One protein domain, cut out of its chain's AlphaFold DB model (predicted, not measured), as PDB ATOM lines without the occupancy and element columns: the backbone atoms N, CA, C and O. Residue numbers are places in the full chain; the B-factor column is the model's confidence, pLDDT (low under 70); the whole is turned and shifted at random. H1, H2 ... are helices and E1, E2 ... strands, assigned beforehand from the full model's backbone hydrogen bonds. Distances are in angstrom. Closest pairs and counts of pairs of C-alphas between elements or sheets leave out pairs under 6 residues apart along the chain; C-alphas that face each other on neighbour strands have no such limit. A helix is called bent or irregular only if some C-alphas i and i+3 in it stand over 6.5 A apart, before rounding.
ATOM      1  N   ASP A  54     146.427  12.850 101.490       91.31
ATOM      2  CA  ASP A  54     147.082  12.701 102.775       91.31
ATOM      3  C   ASP A  54     147.334  14.057 103.446       91.31
ATOM      4  O   ASP A  54     147.217  15.108 102.805       91.31
ATOM      5  N   VAL A  55     147.660  14.023 104.735       93.38
ATOM      6  CA  VAL A  55     148.186  15.182 105.457       93.38
ATOM      7  C   VAL A  55     149.696  15.212 105.268       93.38
ATOM      8  O   VAL A  55     150.379  14.222 105.507       93.38
ATOM      9  N   LEU A  56     150.199  16.352 104.807       95.44
ATOM     10  CA  LEU A  56     151.614  16.608 104.574       95.44
ATOM     11  C   LEU A  56     152.105  17.728 105.488       95.44
ATOM     12  O   LEU A  56     151.309  18.484 106.043       95.44
ATOM     13  N   ALA A  57     153.418  17.877 105.574       95.38
ATOM     14  CA  ALA A  57     154.076  18.991 106.224       95.38
ATOM     15  C   ALA A  57     154.696  19.960 105.206       95.38
ATOM     16  O   ALA A  57     155.133  19.577 104.115       95.38
ATOM     17  N   ILE A  58     154.779  21.230 105.593       95.00
ATOM     18  CA  ILE A  58     155.617  22.237 104.934       95.00
ATOM     19  C   ILE A  58     156.482  22.946 105.967       95.00
ATOM     20  O   ILE A  58     155.992  23.253 107.051       95.00
ATOM     21  N   LYS A  59     157.733  23.251 105.608       95.12
ATOM     22  CA  LYS A  59     158.547  24.240 106.319       95.12
ATOM     23  C   LYS A  59     158.238  25.626 105.759       95.12
ATOM     24  O   LYS A  59     158.357  25.844 104.551       95.12
ATOM     25  N   VAL A  60     157.808  26.543 106.615       94.75
ATOM     26  CA  VAL A  60     157.445  27.907 106.219       94.75
ATOM     27  C   VAL A  60     158.696  28.777 106.208       94.75
ATOM     28  O   VAL A  60     159.298  29.014 107.250       94.75
ATOM     29  N   LEU A  61     159.070  29.270 105.029       93.25
ATOM     30  CA  LEU A  61     160.216  30.165 104.841       93.25
ATOM     31  C   LEU A  61     159.795  31.633 104.918       93.25
ATOM     32  O   LEU A  61     160.512  32.474 105.458       93.25
ATOM     33  N   ASP A  62     158.616  31.940 104.375       92.88
ATOM     34  CA  ASP A  62     158.033  33.272 104.436       92.88
ATOM     35  C   ASP A  62     156.510  33.241 104.193       92.88
ATOM     36  O   ASP A  62     155.963  32.271 103.666       92.88
ATOM     37  N   ILE A  63     155.811  34.314 104.556       93.38
ATOM     38  CA  ILE A  63     154.375  34.504 104.336       93.38
ATOM     39  C   ILE A  63     154.081  35.939 103.887       93.38
ATOM     40  O   ILE A  63     154.624  36.905 104.424       93.38
ATOM     41  N   ASP A  64     153.200  36.101 102.905       92.94
ATOM     42  CA  ASP A  64     152.692  37.416 102.515       92.94
ATOM     43  C   ASP A  64     151.647  37.875 103.547       92.94
ATOM     44  O   ASP A  64     150.631  37.191 103.693       92.94
ATOM     45  N   PRO A  65     151.805  39.017 104.250       91.69
ATOM     46  CA  PRO A  65     150.865  39.472 105.291       91.69
ATOM     47  C   PRO A  65     149.462  39.832 104.782       91.69
ATOM     48  O   PRO A  65     148.591  40.291 105.521       91.69
ATOM     49  N   ASN A  66     149.236  39.638 103.495       92.94
ATOM     50  CA  ASN A  66     148.408  40.470 102.669       92.94
ATOM     51  C   ASN A  66     147.407  39.539 101.949       92.94
ATOM     52  O   ASN A  66     147.573  39.216 100.773       92.94
ATOM     53  N   PRO A  67     146.353  39.066 102.641       93.69
ATOM     54  CA  PRO A  67     145.581  37.909 102.201       93.69
ATOM     55  C   PRO A  67     144.693  38.166 100.983       93.69
ATOM     56  O   PRO A  67     144.163  39.260 100.786       93.69
ATOM     57  N   ILE A  68     144.410  37.094 100.245       94.50
ATOM     58  CA  ILE A  68     143.413  37.042  99.174       94.50
ATOM     59  C   ILE A  68     142.081  36.576  99.773       94.50
ATOM     60  O   ILE A  68     141.976  35.470 100.310       94.50
ATOM     61  N   LYS A  69     141.031  37.398  99.683       92.69
ATOM     62  CA  LYS A  69     139.678  37.044 100.152       92.69
ATOM     63  C   LYS A  69     138.809  36.624  98.972       92.69
ATOM     64  O   LYS A  69     138.574  37.422  98.071       92.69
ATOM     65  N   ARG A  70     138.290  35.392  98.980       87.06
ATOM     66  CA  ARG A  70     137.430  34.888  97.894       87.06
ATOM     67  C   ARG A  70     136.405  33.875  98.386       87.06
ATOM     68  O   ARG A  70     136.761  32.900  99.045       87.06
ATOM     69  N   LYS A  71     135.134  34.063  98.002       82.25
ATOM     70  CA  LYS A  71     134.020  33.132  98.288       82.25
ATOM     71  C   LYS A  71     133.998  32.675  99.760       82.25
ATOM     72  O   LYS A  71     133.998  31.478 100.034       82.25
ATOM     73  N   ASN A  72     134.051  33.628 100.691       83.88
ATOM     74  CA  ASN A  72     134.100  33.417 102.150       83.88
ATOM     75  C   ASN A  72     135.334  32.668 102.684       83.88
ATOM     76  O   ASN A  72     135.366  32.312 103.857       83.88
ATOM     77  N   ASN A  73     136.358  32.449 101.863       89.62
ATOM     78  CA  ASN A  73     137.630  31.880 102.291       89.62
ATOM     79  C   ASN A  73     138.718  32.957 102.259       89.62
ATOM     80  O   ASN A  73     138.678  33.877 101.436       89.62
ATOM     81  N   THR A  74     139.691  32.816 103.153       93.06
ATOM     82  CA  THR A  74     140.890  33.655 103.196       93.06
ATOM     83  C   THR A  74     142.082  32.797 102.807       93.06
ATOM     84  O   THR A  74     142.223  31.686 103.320       93.06
ATOM     85  N   TYR A  75     142.914  33.307 101.906       94.94
ATOM     86  CA  TYR A  75     144.127  32.643 101.450       94.94
ATOM     87  C   TYR A  75     145.335  33.535 101.709       94.94
ATOM     88  O   TYR A  75     145.263  34.745 101.499       94.94
ATOM     89  N   TYR A  76     146.437  32.934 102.134       95.88
ATOM     90  CA  TYR A  76     147.730  33.594 102.280       95.88
ATOM     91  C   TYR A  76     148.716  32.959 101.307       95.88
ATOM     92  O   TYR A  76     148.685  31.744 101.115       95.88
ATOM     93  N   LEU A  77     149.573  33.762 100.681       96.31
ATOM     94  CA  LEU A  77     150.697  33.218  99.927       96.31
ATOM     95  C   LEU A  77     151.780  32.816 100.924       96.31
ATOM     96  O   LEU A  77     152.204  33.636 101.738       96.31
ATOM     97  N   VAL A  78     152.189  31.554 100.875       95.38
ATOM     98  CA  VAL A  78     153.194  30.988 101.776       95.38
ATOM     99  C   VAL A  78     154.348  30.469 100.939       95.38
ATOM    100  O   VAL A  78     154.136  29.680 100.017       95.38
ATOM    101  N   LYS A  79     155.561  30.916 101.261       94.94
ATOM    102  CA  LYS A  79     156.807  30.425 100.679       94.94
ATOM    103  C   LYS A  79     157.303  29.232 101.486       94.94
ATOM    104  O   LYS A  79     157.413  29.292 102.709       94.94
ATOM    105  N   HIS A  80     157.611  28.163 100.776       93.94
ATOM    106  CA  HIS A  80     158.202  26.930 101.274       93.94
ATOM    107  C   HIS A  80     159.269  26.466 100.268       93.94
ATOM    108  O   HIS A  80     159.503  27.107  99.243       93.94
ATOM    109  N   GLU A  81     159.928  25.342 100.527       90.94
ATOM    110  CA  GLU A  81     161.076  24.874  99.725       90.94
ATOM    111  C   GLU A  81     160.760  24.574  98.252       90.94
ATOM    112  O   GLU A  81     161.642  24.589  97.402       90.94
ATOM    113  N   TYR A  82     159.487  24.334  97.944       91.06
ATOM    114  CA  TYR A  82     158.996  24.020  96.598       91.06
ATOM    115  C   TYR A  82     158.354  25.227  95.895       91.06
ATOM    116  O   TYR A  82     157.636  25.059  94.913       91.06
ATOM    117  N   GLY A  83     158.593  26.443  96.398       93.12
ATOM    118  CA  GLY A  83     158.077  27.687  95.831       93.12
ATOM    119  C   GLY A  83     157.027  28.347  96.716       93.12
ATOM    120  O   GLY A  83     157.089  28.283  97.943       93.12
ATOM    121  N   VAL A  84     156.077  29.035  96.089       95.75
ATOM    122  CA  VAL A  84     155.007  29.760  96.778       95.75
ATOM    123  C   VAL A  84     153.668  29.131  96.447       95.75
ATOM    124  O   VAL A  84     153.334  28.983  95.278       95.75
ATOM    125  N   THR A  85     152.866  28.825  97.461       96.56
ATOM    126  CA  THR A  85     151.518  28.278  97.255       96.56
ATOM    127  C   THR A  85     150.492  29.081  98.040       96.56
ATOM    128  O   THR A  85     150.748  29.548  99.153       96.56
ATOM    129  N   ALA A  86     149.302  29.252  97.464       96.38
ATOM    130  CA  ALA A  86     148.182  29.858  98.169       96.38
ATOM    131  C   ALA A  86     147.600  28.866  99.191       96.38
ATOM    132  O   ALA A  86     147.055  27.819  98.835       96.38
ATOM    133  N   MET A  87     147.687  29.216 100.472       95.50
ATOM    134  CA  MET A  87     147.190  28.425 101.591       95.50
ATOM    135  C   MET A  87     145.869  28.987 102.106       95.50
ATOM    136  O   MET A  87     145.789  30.131 102.552       95.50
ATOM    137  N   LYS A  88     144.822  28.170 102.055       93.56
ATOM    138  CA  LYS A  88     143.514  28.413 102.647       93.56
ATOM    139  C   LYS A  88     143.601  28.312 104.164       93.56
ATOM    140  O   LYS A  88     144.103  27.333 104.707       93.56
ATOM    141  N   VAL A  89     143.016  29.299 104.831       88.19
ATOM    142  CA  VAL A  89     143.035  29.429 106.288       88.19
ATOM    143  C   VAL A  89     141.603  29.542 106.786       88.19
ATOM    144  O   VAL A  89     140.833  30.380 106.305       88.19
ATOM    145  N   VAL A  90     141.235  28.678 107.733       78.56
ATOM    146  CA  VAL A  90     139.903  28.686 108.358       78.56
ATOM    147  C   VAL A  90     139.947  29.417 109.695       78.56
ATOM    148  O   VAL A  90     139.099  30.274 109.938       78.56
ATOM    149  N   ILE A  91     140.950  29.133 110.532       76.69
ATOM    150  CA  ILE A  91     141.165  29.816 111.806       76.69
ATOM    151  C   ILE A  91     142.500  30.555 111.712       76.69
ATOM    152  O   ILE A  91     143.481  30.068 111.172       76.69
ATOM    153  N   LYS A  92     142.556  31.794 112.195       76.31
ATOM    154  CA  LYS A  92     143.772  32.610 112.056       76.31
ATOM    155  C   LYS A  92     144.851  32.290 113.097       76.31
ATOM    156  O   LYS A  92     145.837  33.005 113.154       76.31
ATOM    157  N   GLY A  93     144.678  31.259 113.926       81.00
ATOM    158  CA  GLY A  93     145.543  30.986 115.078       81.00
ATOM    159  C   GLY A  93     147.003  30.777 114.682       81.00
ATOM    160  O   GLY A  93     147.863  31.555 115.090       81.00
ATOM    161  N   SER A  94     147.277  29.769 113.850       81.19
ATOM    162  CA  SER A  94     148.642  29.490 113.380       81.19
ATOM    163  C   SER A  94     149.191  30.611 112.500       81.19
ATOM    164  O   SER A  94     150.351  30.984 112.626       81.19
ATOM    165  N   VAL A  95     148.351  31.220 111.660       87.12
ATOM    166  CA  VAL A  95     148.782  32.301 110.760       87.12
ATOM    167  C   VAL A  95     149.157  33.573 111.511       87.12
ATOM    168  O   VAL A  95     150.161  34.185 111.173       87.12
ATOM    169  N   ASN A  96     148.408  33.961 112.542       88.75
ATOM    170  CA  ASN A  96     148.735  35.141 113.341       88.75
ATOM    171  C   ASN A  96     150.116  34.998 113.991       88.75
ATOM    172  O   ASN A  96     150.901  35.933 113.919       88.75
ATOM    173  N   LYS A  97     150.453  33.809 114.514       86.81
ATOM    174  CA  LYS A  97     151.790  33.536 115.068       86.81
ATOM    175  C   LYS A  97     152.897  33.721 114.026       86.81
ATOM    176  O   LYS A  97     153.917  34.328 114.324       86.81
ATOM    177  N   LEU A  98     152.688  33.229 112.801       89.62
ATOM    178  CA  LEU A  98     153.654  33.404 111.706       89.62
ATOM    179  C   LEU A  98     153.836  34.881 111.341       89.62
ATOM    180  O   LEU A  98     154.955  35.324 111.107       89.62
ATOM    181  N   LEU A  99     152.739  35.642 111.303       90.81
ATOM    182  CA  LEU A  99     152.768  37.070 110.987       90.81
ATOM    183  C   LEU A  99     153.464  37.889 112.079       90.81
ATOM    184  O   LEU A  99     154.283  38.740 111.747       90.81
ATOM    185  N   GLU A 100     153.192  37.598 113.352       89.25
ATOM    186  CA  GLU A 100     153.845  38.241 114.501       89.25
ATOM    187  C   GLU A 100     155.361  38.009 114.485       89.25
ATOM    188  O   GLU A 100     156.135  38.952 114.636       89.25
ATOM    189  N   VAL A 101     155.813  36.772 114.238       87.31
ATOM    190  CA  VAL A 101     157.255  36.477 114.166       87.31
ATOM    191  C   VAL A 101     157.901  37.116 112.938       87.31
ATOM    192  O   VAL A 101     158.992  37.679 113.043       87.31
ATOM    193  N   LYS A 102     157.220  37.105 111.786       87.12
ATOM    194  CA  LYS A 102     157.700  37.799 110.585       87.12
ATOM    195  C   LYS A 102     157.901  39.296 110.839       87.12
ATOM    196  O   LYS A 102     158.899  39.846 110.385       87.12
ATOM    197  N   GLU A 103     156.976  39.950 111.538       87.75
ATOM    198  CA  GLU A 103     157.058  41.385 111.839       87.75
ATOM    199  C   GLU A 103     158.307  41.728 112.668       87.75
ATOM    200  O   GLU A 103     158.964  42.731 112.397       87.75
ATOM    201  N   VAL A 104     158.686  40.860 113.612       85.69
ATOM    202  CA  VAL A 104     159.897  41.014 114.439       85.69
ATOM    203  C   VAL A 104     161.187  40.797 113.637       85.69
ATOM    204  O   VAL A 104     162.189  41.460 113.903       85.69
ATOM    205  N   LEU A 105     161.182  39.868 112.678       83.06
ATOM    206  CA  LEU A 105     162.377  39.453 111.925       83.06
ATOM    207  C   LEU A 105     162.593  40.223 110.606       83.06
ATOM    208  O   LEU A 105     163.663  40.121 109.998       83.06
ATOM    209  N   ALA A 106     161.611  41.005 110.150       72.06
ATOM    210  CA  ALA A 106     161.737  41.849 108.961       72.06
ATOM    211  C   ALA A 106     162.939  42.820 109.083       72.06
ATOM    212  O   ALA A 106     163.137  43.400 110.153       72.06
ATOM    213  N   PRO A 107     163.748  43.049 108.017       69.81
ATOM    214  CA  PRO A 107     163.511  42.762 106.593       69.81
ATOM    215  C   PRO A 107     164.373  41.614 106.008       69.81
ATOM    216  O   PRO A 107     164.763  41.683 104.842       69.81
ATOM    217  N   GLN A 108     164.731  40.594 106.796       74.44
ATOM    218  CA  GLN A 108     165.582  39.492 106.315       74.44
ATOM    219  C   GLN A 108     164.906  38.675 105.198       74.44
ATOM    220  O   GLN A 108     163.687  38.503 105.195       74.44
ATOM    221  N   GLU A 109     165.695  38.168 104.244       75.50
ATOM    222  CA  GLU A 109     165.218  37.198 103.250       75.50
ATOM    223  C   GLU A 109     164.857  35.884 103.961       75.50
ATOM    224  O   GLU A 109     165.639  35.402 104.774       75.50
ATOM    225  N   ASN A 110     163.670  35.331 103.677       80.06
ATOM    226  CA  ASN A 110     163.083  34.189 104.394       80.06
ATOM    227  C   ASN A 110     163.078  34.371 105.929       80.06
ATOM    228  O   ASN A 110     163.697  33.591 106.656       80.06
ATOM    229  N   PRO A 111     162.350  35.370 106.456       82.88
ATOM    230  CA  PRO A 111     162.391  35.711 107.876       82.88
ATOM    231  C   PRO A 111     161.963  34.550 108.785       82.88
ATOM    232  O   PRO A 111     162.302  34.542 109.960       82.88
ATOM    233  N   LEU A 112     161.226  33.559 108.274       88.00
ATOM    234  CA  LEU A 112     160.739  32.426 109.063       88.00
ATOM    235  C   LEU A 112     161.636  31.184 108.968       88.00
ATOM    236  O   LEU A 112     161.410  30.227 109.708       88.00
ATOM    237  N   GLU A 113     162.681  31.198 108.134       85.75
ATOM    238  CA  GLU A 113     163.572  30.048 107.923       85.75
ATOM    239  C   GLU A 113     164.290  29.613 109.208       85.75
ATOM    240  O   GLU A 113     164.374  28.417 109.487       85.75
ATOM    241  N   SER A 114     164.732  30.575 110.025       81.50
ATOM    242  CA  SER A 114     165.390  30.326 111.314       81.50
ATOM    243  C   SER A 114     164.425  30.007 112.459       81.50
ATOM    244  O   SER A 114     164.871  29.738 113.571       81.50
ATOM    245  N   SER A 115     163.116  30.123 112.225       76.62
ATOM    246  CA  SER A 115     162.086  29.950 113.257       76.62
ATOM    247  C   SER A 115     161.486  28.540 113.274       76.62
ATOM    248  O   SER A 115     160.586  28.289 114.071       76.62
ATOM    249  N   ASP A 116     161.957  27.647 112.392       84.12
ATOM    250  CA  ASP A 116     161.558  26.235 112.300       84.12
ATOM    251  C   ASP A 116     160.036  26.021 112.383       84.12
ATOM    252  O   ASP A 116     159.517  25.159 113.091       84.12
ATOM    253  N   PHE A 117     159.290  26.837 111.631       90.38
ATOM    254  CA  PHE A 117     157.842  26.705 111.544       90.38
ATOM    255  C   PHE A 117     157.440  25.612 110.560       90.38
ATOM    256  O   PHE A 117     157.667  25.725 109.352       90.38
ATOM    257  N   TYR A 118     156.745  24.604 111.081       93.50
ATOM    258  CA  TYR A 118     156.164  23.516 110.306       93.50
ATOM    259  C   TYR A 118     154.637  23.524 110.425       93.50
ATOM    260  O   TYR A 118     154.110  23.634 111.531       93.50
ATOM    261  N   LEU A 119     153.926  23.382 109.301       94.12
ATOM    262  CA  LEU A 119     152.451  23.340 109.267       94.12
ATOM    263  C   LEU A 119     151.924  22.047 108.645       94.12
ATOM    264  O   LEU A 119     152.439  21.620 107.607       94.12
ATOM    265  N   HIS A 120     150.861  21.474 109.223       94.31
ATOM    266  CA  HIS A 120     150.107  20.416 108.558       94.31
ATOM    267  C   HIS A 120     149.239  21.017 107.460       94.31
ATOM    268  O   HIS A 120     148.446  21.938 107.691       94.31
ATOM    269  N   VAL A 121     149.335  20.458 106.262       93.88
ATOM    270  CA  VAL A 121     148.584  20.902 105.093       93.88
ATOM    271  C   VAL A 121     147.988  19.722 104.340       93.88
ATOM    272  O   VAL A 121     148.556  18.635 104.287       93.88
ATOM    273  N   GLN A 122     146.835  19.948 103.720       93.69
ATOM    274  CA  GLN A 122     146.269  19.039 102.726       93.69
ATOM    275  C   GLN A 122     146.251  19.725 101.363       93.69
ATOM    276  O   GLN A 122     145.926  20.908 101.259       93.69
ATOM    277  N   VAL A 123     146.569  18.979 100.307       93.50
ATOM    278  CA  VAL A 123     146.582  19.514  98.943       93.50
ATOM    279  C   VAL A 123     145.165  19.548  98.376       93.50
ATOM    280  O   VAL A 123     144.450  18.544  98.344       93.50
ATOM    281  N   LEU A 124     144.757  20.716  97.891       91.88
ATOM    282  CA  LEU A 124     143.541  20.893  97.111       91.88
ATOM    283  C   LEU A 124     143.916  20.981  95.623       91.88
ATOM    284  O   LEU A 124     144.537  21.967  95.223       91.88
ATOM    285  N   PRO A 125     143.531  19.991  94.798       92.19
ATOM    286  CA  PRO A 125     143.815  20.004  93.365       92.19
ATOM    287  C   PRO A 125     143.022  21.097  92.648       92.19
ATOM    288  O   PRO A 125     141.924  21.453  93.079       92.19
ATOM    289  N   GLU A 126     143.491  21.519  91.473       91.25
ATOM    290  CA  GLU A 126     142.717  22.351  90.544       91.25
ATOM    291  C   GLU A 126     141.327  21.771  90.253       91.25
ATOM    292  O   GLU A 126     140.317  22.478  90.331       91.25
ATOM    293  N   ILE A 127     141.280  20.471  89.946       88.00
ATOM    294  CA  ILE A 127     140.060  19.744  89.610       88.00
ATOM    295  C   ILE A 127     139.878  18.583  90.577       88.00
ATOM    296  O   ILE A 127     140.702  17.671  90.669       88.00
ATOM    297  N   ARG A 128     138.729  18.558  91.250       84.56
ATOM    298  CA  ARG A 128     138.297  17.413  92.044       84.56
ATOM    299  C   ARG A 128     137.363  16.534  91.229       84.56
ATOM    300  O   ARG A 128     136.200  16.882  91.008       84.56
ATOM    301  N   ARG A 129     137.862  15.352  90.866       82.38
ATOM    302  CA  ARG A 129     137.080  14.335  90.157       82.38
ATOM    303  C   ARG A 129     135.978  13.742  91.031       82.38
ATOM    304  O   ARG A 129     136.190  13.470  92.218       82.38
ATOM    305  N   ARG A 130     134.804  13.509  90.440       79.06
ATOM    306  CA  ARG A 130     133.676  12.815  91.086       79.06
ATOM    307  C   ARG A 130     133.322  11.542  90.319       79.06
ATOM    308  O   ARG A 130     133.166  11.564  89.110       79.06
ATOM    309  N   ASN A 131     133.085  10.439  91.034       70.75
ATOM    310  CA  ASN A 131     132.807   9.136  90.407       70.75
ATOM    311  C   ASN A 131     131.501   9.077  89.583       70.75
ATOM    312  O   ASN A 131     131.370   8.206  88.732       70.75
ATOM    313  N   LYS A 132     130.502   9.924  89.875       78.12
ATOM    314  CA  LYS A 132     129.148   9.864  89.270       78.12
ATOM    315  C   LYS A 132     128.572  11.236  88.894       78.12
ATOM    316  O   LYS A 132     127.361  11.390  88.776       78.12
ATOM    317  N   SER A 133     129.407  12.266  88.812       76.81
ATOM    318  CA  SER A 133     128.970  13.649  88.594       76.81
ATOM    319  C   SER A 133     130.072  14.408  87.868       76.81
ATOM    320  O   SER A 133     131.190  13.908  87.781       76.81
ATOM    321  N   SER A 134     129.752  15.595  87.357       83.12
ATOM    322  CA  SER A 134     130.743  16.467  86.746       83.12
ATOM    323  C   SER A 134     131.858  16.807  87.733       83.12
ATOM    324  O   SER A 134     131.642  16.956  88.945       83.12
ATOM    325  N   ASP A 135     133.060  16.916  87.181       87.94
ATOM    326  CA  ASP A 135     134.239  17.349  87.905       87.94
ATOM    327  C   ASP A 135     134.033  18.755  88.475       87.94
ATOM    328  O   ASP A 135     133.386  19.617  87.872       87.94
ATOM    329  N   ILE A 136     134.575  18.983  89.668       85.06
ATOM    330  CA  ILE A 136     134.512  20.288  90.318       85.06
ATOM    331  C   ILE A 136     135.821  21.011  90.079       85.06
ATOM    332  O   ILE A 136     136.866  20.567  90.549       85.06
ATOM    333  N   VAL A 137     135.738  22.169  89.430       88.19
ATOM    334  CA  VAL A 137     136.845  23.121  89.349       88.19
ATOM    335  C   VAL A 137     136.947  23.853  90.688       88.19
ATOM    336  O   VAL A 137     136.080  24.656  91.039       88.19
ATOM    337  N   ILE A 138     137.989  23.542  91.455       86.19
ATOM    338  CA  ILE A 138     138.312  24.216  92.718       86.19
ATOM    339  C   ILE A 138     139.069  25.511  92.412       86.19
ATOM    340  O   ILE A 138     138.716  26.571  92.937       86.19
ATOM    341  N   ILE A 139     140.060  25.439  91.520       90.88
ATOM    342  CA  ILE A 139     140.902  26.573  91.129       90.88
ATOM    343  C   ILE A 139     140.523  27.004  89.709       90.88
ATOM    344  O   ILE A 139     140.995  26.466  88.717       90.88
ATOM    345  N   SER A 140     139.611  27.969  89.606       92.25
ATOM    346  CA  SER A 140     139.229  28.571  88.322       92.25
ATOM    347  C   SER A 140     140.367  29.405  87.729       92.25
ATOM    348  O   SER A 140     141.128  29.985  88.501       92.25
ATOM    349  N   GLN A 141     140.389  29.602  86.407       94.31
ATOM    350  CA  GLN A 141     141.378  30.463  85.741       94.31
ATOM    351  C   GLN A 141     141.467  31.867  86.361       94.31
ATOM    352  O   GLN A 141     142.539  32.270  86.782       94.31
ATOM    353  N   GLU A 142     140.324  32.526  86.585       93.69
ATOM    354  CA  GLU A 142     140.240  33.821  87.289       93.69
ATOM    355  C   GLU A 142     140.995  33.820  88.633       93.69
ATOM    356  O   GLU A 142     141.575  34.817  89.043       93.69
ATOM    357  N   PHE A 143     141.003  32.689  89.346       94.88
ATOM    358  CA  PHE A 143     141.700  32.609  90.626       94.88
ATOM    359  C   PHE A 143     143.202  32.475  90.464       94.88
ATOM    360  O   PHE A 143     143.939  33.041  91.263       94.88
ATOM    361  N   LYS A 144     143.638  31.723  89.449       95.56
ATOM    362  CA  LYS A 144     145.050  31.605  89.092       95.56
ATOM    363  C   LYS A 144     145.613  32.983  88.774       95.56
ATOM    364  O   LYS A 144     146.660  33.337  89.302       95.56
ATOM    365  N   ASP A 145     144.862  33.773  88.011       95.88
ATOM    366  CA  ASP A 145     145.245  35.133  87.636       95.88
ATOM    367  C   ASP A 145     145.377  36.031  88.882       95.88
ATOM    368  O   ASP A 145     146.397  36.696  89.050       95.88
ATOM    369  N   ILE A 146     144.420  35.967  89.821       95.50
ATOM    370  CA  ILE A 146     144.489  36.696  91.106       95.50
ATOM    371  C   ILE A 146     145.699  36.258  91.950       95.50
ATOM    372  O   ILE A 146     146.373  37.100  92.541       95.50
ATOM    373  N   ILE A 147     145.971  34.950  92.043       96.06
ATOM    374  CA  ILE A 147     147.124  34.416  92.787       96.06
ATOM    375  C   ILE A 147     148.429  34.925  92.167       96.06
ATOM    376  O   ILE A 147     149.307  35.388  92.892       96.06
ATOM    377  N   GLN A 148     148.536  34.881  90.838       96.19
ATOM    378  CA  GLN A 148     149.714  35.332  90.104       96.19
ATOM    379  C   GLN A 148     149.936  36.841  90.247       96.19
ATOM    380  O   GLN A 148     151.055  37.276  90.510       96.19
ATOM    381  N   GLU A 149     148.881  37.646  90.106       95.19
ATOM    382  CA  GLU A 149     148.949  39.094  90.300       95.19
ATOM    383  C   GLU A 149     149.394  39.428  91.725       95.19
ATOM    384  O   GLU A 149     150.312  40.229  91.921       95.19
ATOM    385  N   ARG A 150     148.798  38.766  92.725       94.88
ATOM    386  CA  ARG A 150     149.157  38.975  94.128       94.88
ATOM    387  C   ARG A 150     150.601  38.583  94.415       94.88
ATOM    388  O   ARG A 150     151.287  39.305  95.131       94.88
ATOM    389  N   PHE A 151     151.070  37.482  93.835       95.94
ATOM    390  CA  PHE A 151     152.458  37.050  93.944       95.94
ATOM    391  C   PHE A 151     153.419  38.096  93.369       95.94
ATOM    392  O   PHE A 151     154.356  38.487  94.056       95.94
ATOM    393  N   ASN A 152     153.140  38.620  92.172       94.25
ATOM    394  CA  ASN A 152     153.971  39.642  91.525       94.25
ATOM    395  C   ASN A 152     154.050  40.957  92.328       94.25
ATOM    396  O   ASN A 152     155.029  41.689  92.216       94.25
ATOM    397  N   GLN A 153     153.020  41.273  93.121       93.19
ATOM    398  CA  GLN A 153     152.995  42.437  94.017       93.19
ATOM    399  C   GLN A 153     153.683  42.180  95.367       93.19
ATOM    400  O   GLN A 153     153.972  43.129  96.096       93.19
ATOM    401  N   SER A 154     153.892  40.915  95.733       91.00
ATOM    402  CA  SER A 154     154.440  40.515  97.025       91.00
ATOM    403  C   SER A 154     155.967  40.499  97.007       91.00
ATOM    404  O   SER A 154     156.594  40.209  95.985       91.00
ATOM    405  N   ASP A 155     156.576  40.714  98.174       88.25
ATOM    406  CA  ASP A 155     158.017  40.529  98.371       88.25
ATOM    407  C   ASP A 155     158.460  39.084  98.107       88.25
ATOM    408  O   ASP A 155     159.614  38.861  97.755       88.25
ATOM    409  N   LEU A 156     157.536  38.116  98.164       90.06
ATOM    410  CA  LEU A 156     157.801  36.712  97.841       90.06
ATOM    411  C   LEU A 156     158.257  36.484  96.388       90.06
ATOM    412  O   LEU A 156     158.852  35.447  96.100       90.06
ATOM    413  N   SER A 157     157.978  37.422  95.474       87.62
ATOM    414  CA  SER A 157     158.442  37.361  94.079       87.62
ATOM    415  C   SER A 157     159.917  37.730  93.912       87.62
ATOM    416  O   SER A 157     160.550  37.370  92.914       87.62
ATOM    417  N   LYS A 158     160.492  38.431  94.895       81.62
ATOM    418  CA  LYS A 158     161.904  38.806  94.906       81.62
ATOM    419  C   LYS A 158     162.709  37.545  95.247       81.62
ATOM    420  O   LYS A 158     162.436  36.884  96.242       81.62
ATOM    421  N   GLY A 159     163.660  37.171  94.388       70.75
ATOM    422  CA  GLY A 159     164.486  35.965  94.574       70.75
ATOM    423  C   GLY A 159     164.156  34.776  93.659       70.75
ATOM    424  O   GLY A 159     164.619  33.670  93.914       70.75
ATOM    425  N   GLY A 160     163.377  34.973  92.587       77.94
ATOM    426  CA  GLY A 160     163.211  33.966  91.523       77.94
ATOM    427  C   GLY A 160     162.322  32.770  91.881       77.94
ATOM    428  O   GLY A 160     162.317  31.777  91.154       77.94
ATOM    429  N   ALA A 161     161.570  32.853  92.981       85.81
ATOM    430  CA  ALA A 161     160.593  31.838  93.351       85.81
ATOM    431  C   ALA A 161     159.473  31.725  92.300       85.81
ATOM    432  O   ALA A 161     159.110  32.696  91.635       85.81
ATOM    433  N   THR A 162     158.890  30.535  92.179       91.81
ATOM    434  CA  THR A 162     157.713  30.280  91.340       91.81
ATOM    435  C   THR A 162     156.475  30.103  92.206       91.81
ATOM    436  O   THR A 162     156.560  29.539  93.298       91.81
ATOM    437  N   VAL A 163     155.319  30.541  91.706       94.19
ATOM    438  CA  VAL A 163     154.032  30.343  92.379       94.19
ATOM    439  C   VAL A 163     153.281  29.156  91.776       94.19
ATOM    440  O   VAL A 163     153.115  29.065  90.559       94.19
ATOM    441  N   ASP A 164     152.821  28.241  92.625       93.31
ATOM    442  CA  ASP A 164     151.932  27.155  92.231       93.31
ATOM    443  C   ASP A 164     150.492  27.670  92.158       93.31
ATOM    444  O   ASP A 164     149.902  28.124  93.142       93.31
ATOM    445  N   THR A 165     149.925  27.606  90.957       92.12
ATOM    446  CA  THR A 165     148.535  27.984  90.670       92.12
ATOM    447  C   THR A 165     147.649  26.775  90.370       92.12
ATOM    448  O   THR A 165     146.455  26.925  90.116       92.12
ATOM    449  N   THR A 166     148.212  25.568  90.383       92.00
ATOM    450  CA  THR A 166     147.518  24.303  90.098       92.00
ATOM    451  C   THR A 166     147.095  23.559  91.361       92.00
ATOM    452  O   THR A 166     146.197  22.714  91.311       92.00
ATOM    453  N   HIS A 167     147.664  23.937  92.502       94.88
ATOM    454  CA  HIS A 167     147.294  23.429  93.812       94.88
ATOM    455  C   HIS A 167     147.063  24.576  94.794       94.88
ATOM    456  O   HIS A 167     147.652  25.650  94.692       94.88
ATOM    457  N   LEU A 168     146.202  24.332  95.777       94.00
ATOM    458  CA  LEU A 168     146.135  25.139  96.992       94.00
ATOM    459  C   LEU A 168     146.509  24.256  98.172       94.00
ATOM    460  O   LEU A 168     146.278  23.047  98.151       94.00
ATOM    461  N   LEU A 169     146.995  24.877  99.234       94.69
ATOM    462  CA  LEU A 169     147.130  24.212 100.522       94.69
ATOM    463  C   LEU A 169     145.893  24.514 101.357       94.69
ATOM    464  O   LEU A 169     145.372  25.623 101.326       94.69
ATOM    465  N   ASP A 170     145.398  23.542 102.102       92.62
ATOM    466  CA  ASP A 170     144.393  23.746 103.138       92.62
ATOM    467  C   ASP A 170     145.079  23.513 104.482       92.62
ATOM    468  O   ASP A 170     145.641  22.440 104.701       92.62
ATOM    469  N   LEU A 171     145.096  24.532 105.345       92.88
ATOM    470  CA  LEU A 171     145.760  24.461 106.646       92.88
ATOM    471  C   LEU A 171     145.000  23.499 107.566       92.88
ATOM    472  O   LEU A 171     143.823  23.719 107.873       92.88
ATOM    473  N   MET A 172     145.676  22.430 107.986       90.38
ATOM    474  CA  MET A 172     145.082  21.354 108.779       90.38
ATOM    475  C   MET A 172     145.292  21.515 110.280       90.38
ATOM    476  O   MET A 172     144.487  20.967 111.019       90.38
ATOM    477  N   ASP A 173     146.267  22.305 110.744       84.69
ATOM    478  CA  ASP A 173     146.516  22.538 112.184       84.69
ATOM    479  C   ASP A 173     145.256  22.972 112.959       84.69
ATOM    480  O   ASP A 173     145.080  22.646 114.131       84.69
ATOM    481  N   ASP A 174     144.335  23.655 112.278       75.31
ATOM    482  CA  ASP A 174     143.064  24.116 112.841       75.31
ATOM    483  C   ASP A 174     141.932  23.071 112.769       75.31
ATOM    484  O   ASP A 174     140.863  23.240 113.362       75.31
TER     485      ASP A 174
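Overview. This is residues 54 to 174 of the 326 residues of an uncharacterized protein of Streptococcus parasanguinis SK236 (UniProt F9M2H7). A strongly twisted six-stranded sheet folds back on itself at E6, with E1 and E5 facing E4, E3 and E2; H2 packs across it over E4, while H1 only grazes it. Two long links, residues 106 to 117 and 126 to 140, reach to opposite ends of the long axis. The printed part has 121 residues, ordered E1 E2 E3 E4 H1 E5 H2 E6; the sheet E1 E5 E6 E4 E3 E2 is mixed, as is the class, helices and strands. The whole is compact, radius of gyration of the C-alphas 14.4 A, with an elongated outline of 50 by 28 by 25 A.

Arrangement. E1, residues 55 to 59, is antiparallel to E5, residues 118 to 125; N 56 and O 121, 2.9 A apart, are within hydrogen-bond range, as are the N and O pairs below. E2, residues 68 to 70, E3, residues 73 to 80, and E4, residues 83 to 89, make a meander, successive antiparallel neighbours in two hairpins, with N 68 and O 75 2.8 A apart and N 78 and O 85 3.0 A. H1, residues 93 to 105, grazes the sheet with residues 94 to 95. H2, residues 141 to 153, has a height of 7.8 A over the sheet and runs across the strands, at 72 degrees to E4 on the local plane; 5 of its C-alphas fall on E4 and 2 on E3, only just too few to be over E3 too. Its C-alpha 144 is 5.3 A from C-alpha 165 of E6, residues 163 to 171, the closest C-alphas of the two. E6, hinge of the folded sheet, one sheet bent back into two facing leaves, bends by 100 degrees at residue 166; it is antiparallel to E5, with N 124 and O 168 2.8 A apart, and parallel to E4, with N 164 and O 84 2.8 A. In H1 and H2 every O i to N i+4 pair is within range.

Along the chain. E1 begins at C-alpha 55, (148.186, 15.182, 105.457), and E6 ends at C-alpha 171, (145.760, 24.461, 106.646). First to last C-alpha, E3 measures 21.2 A, E5 21.3 A, H1 19.1 A and H2 18.6 A.

Size, cuts and confidence. The printed part has no cut. The C-alphas farthest apart, of Pro 107 and Lys 132, are 50.6 A apart. The links H1 to E5 and E5 to H2 are long. Mean pLDDT of the printed part is 89.0, with residue 107 under 70.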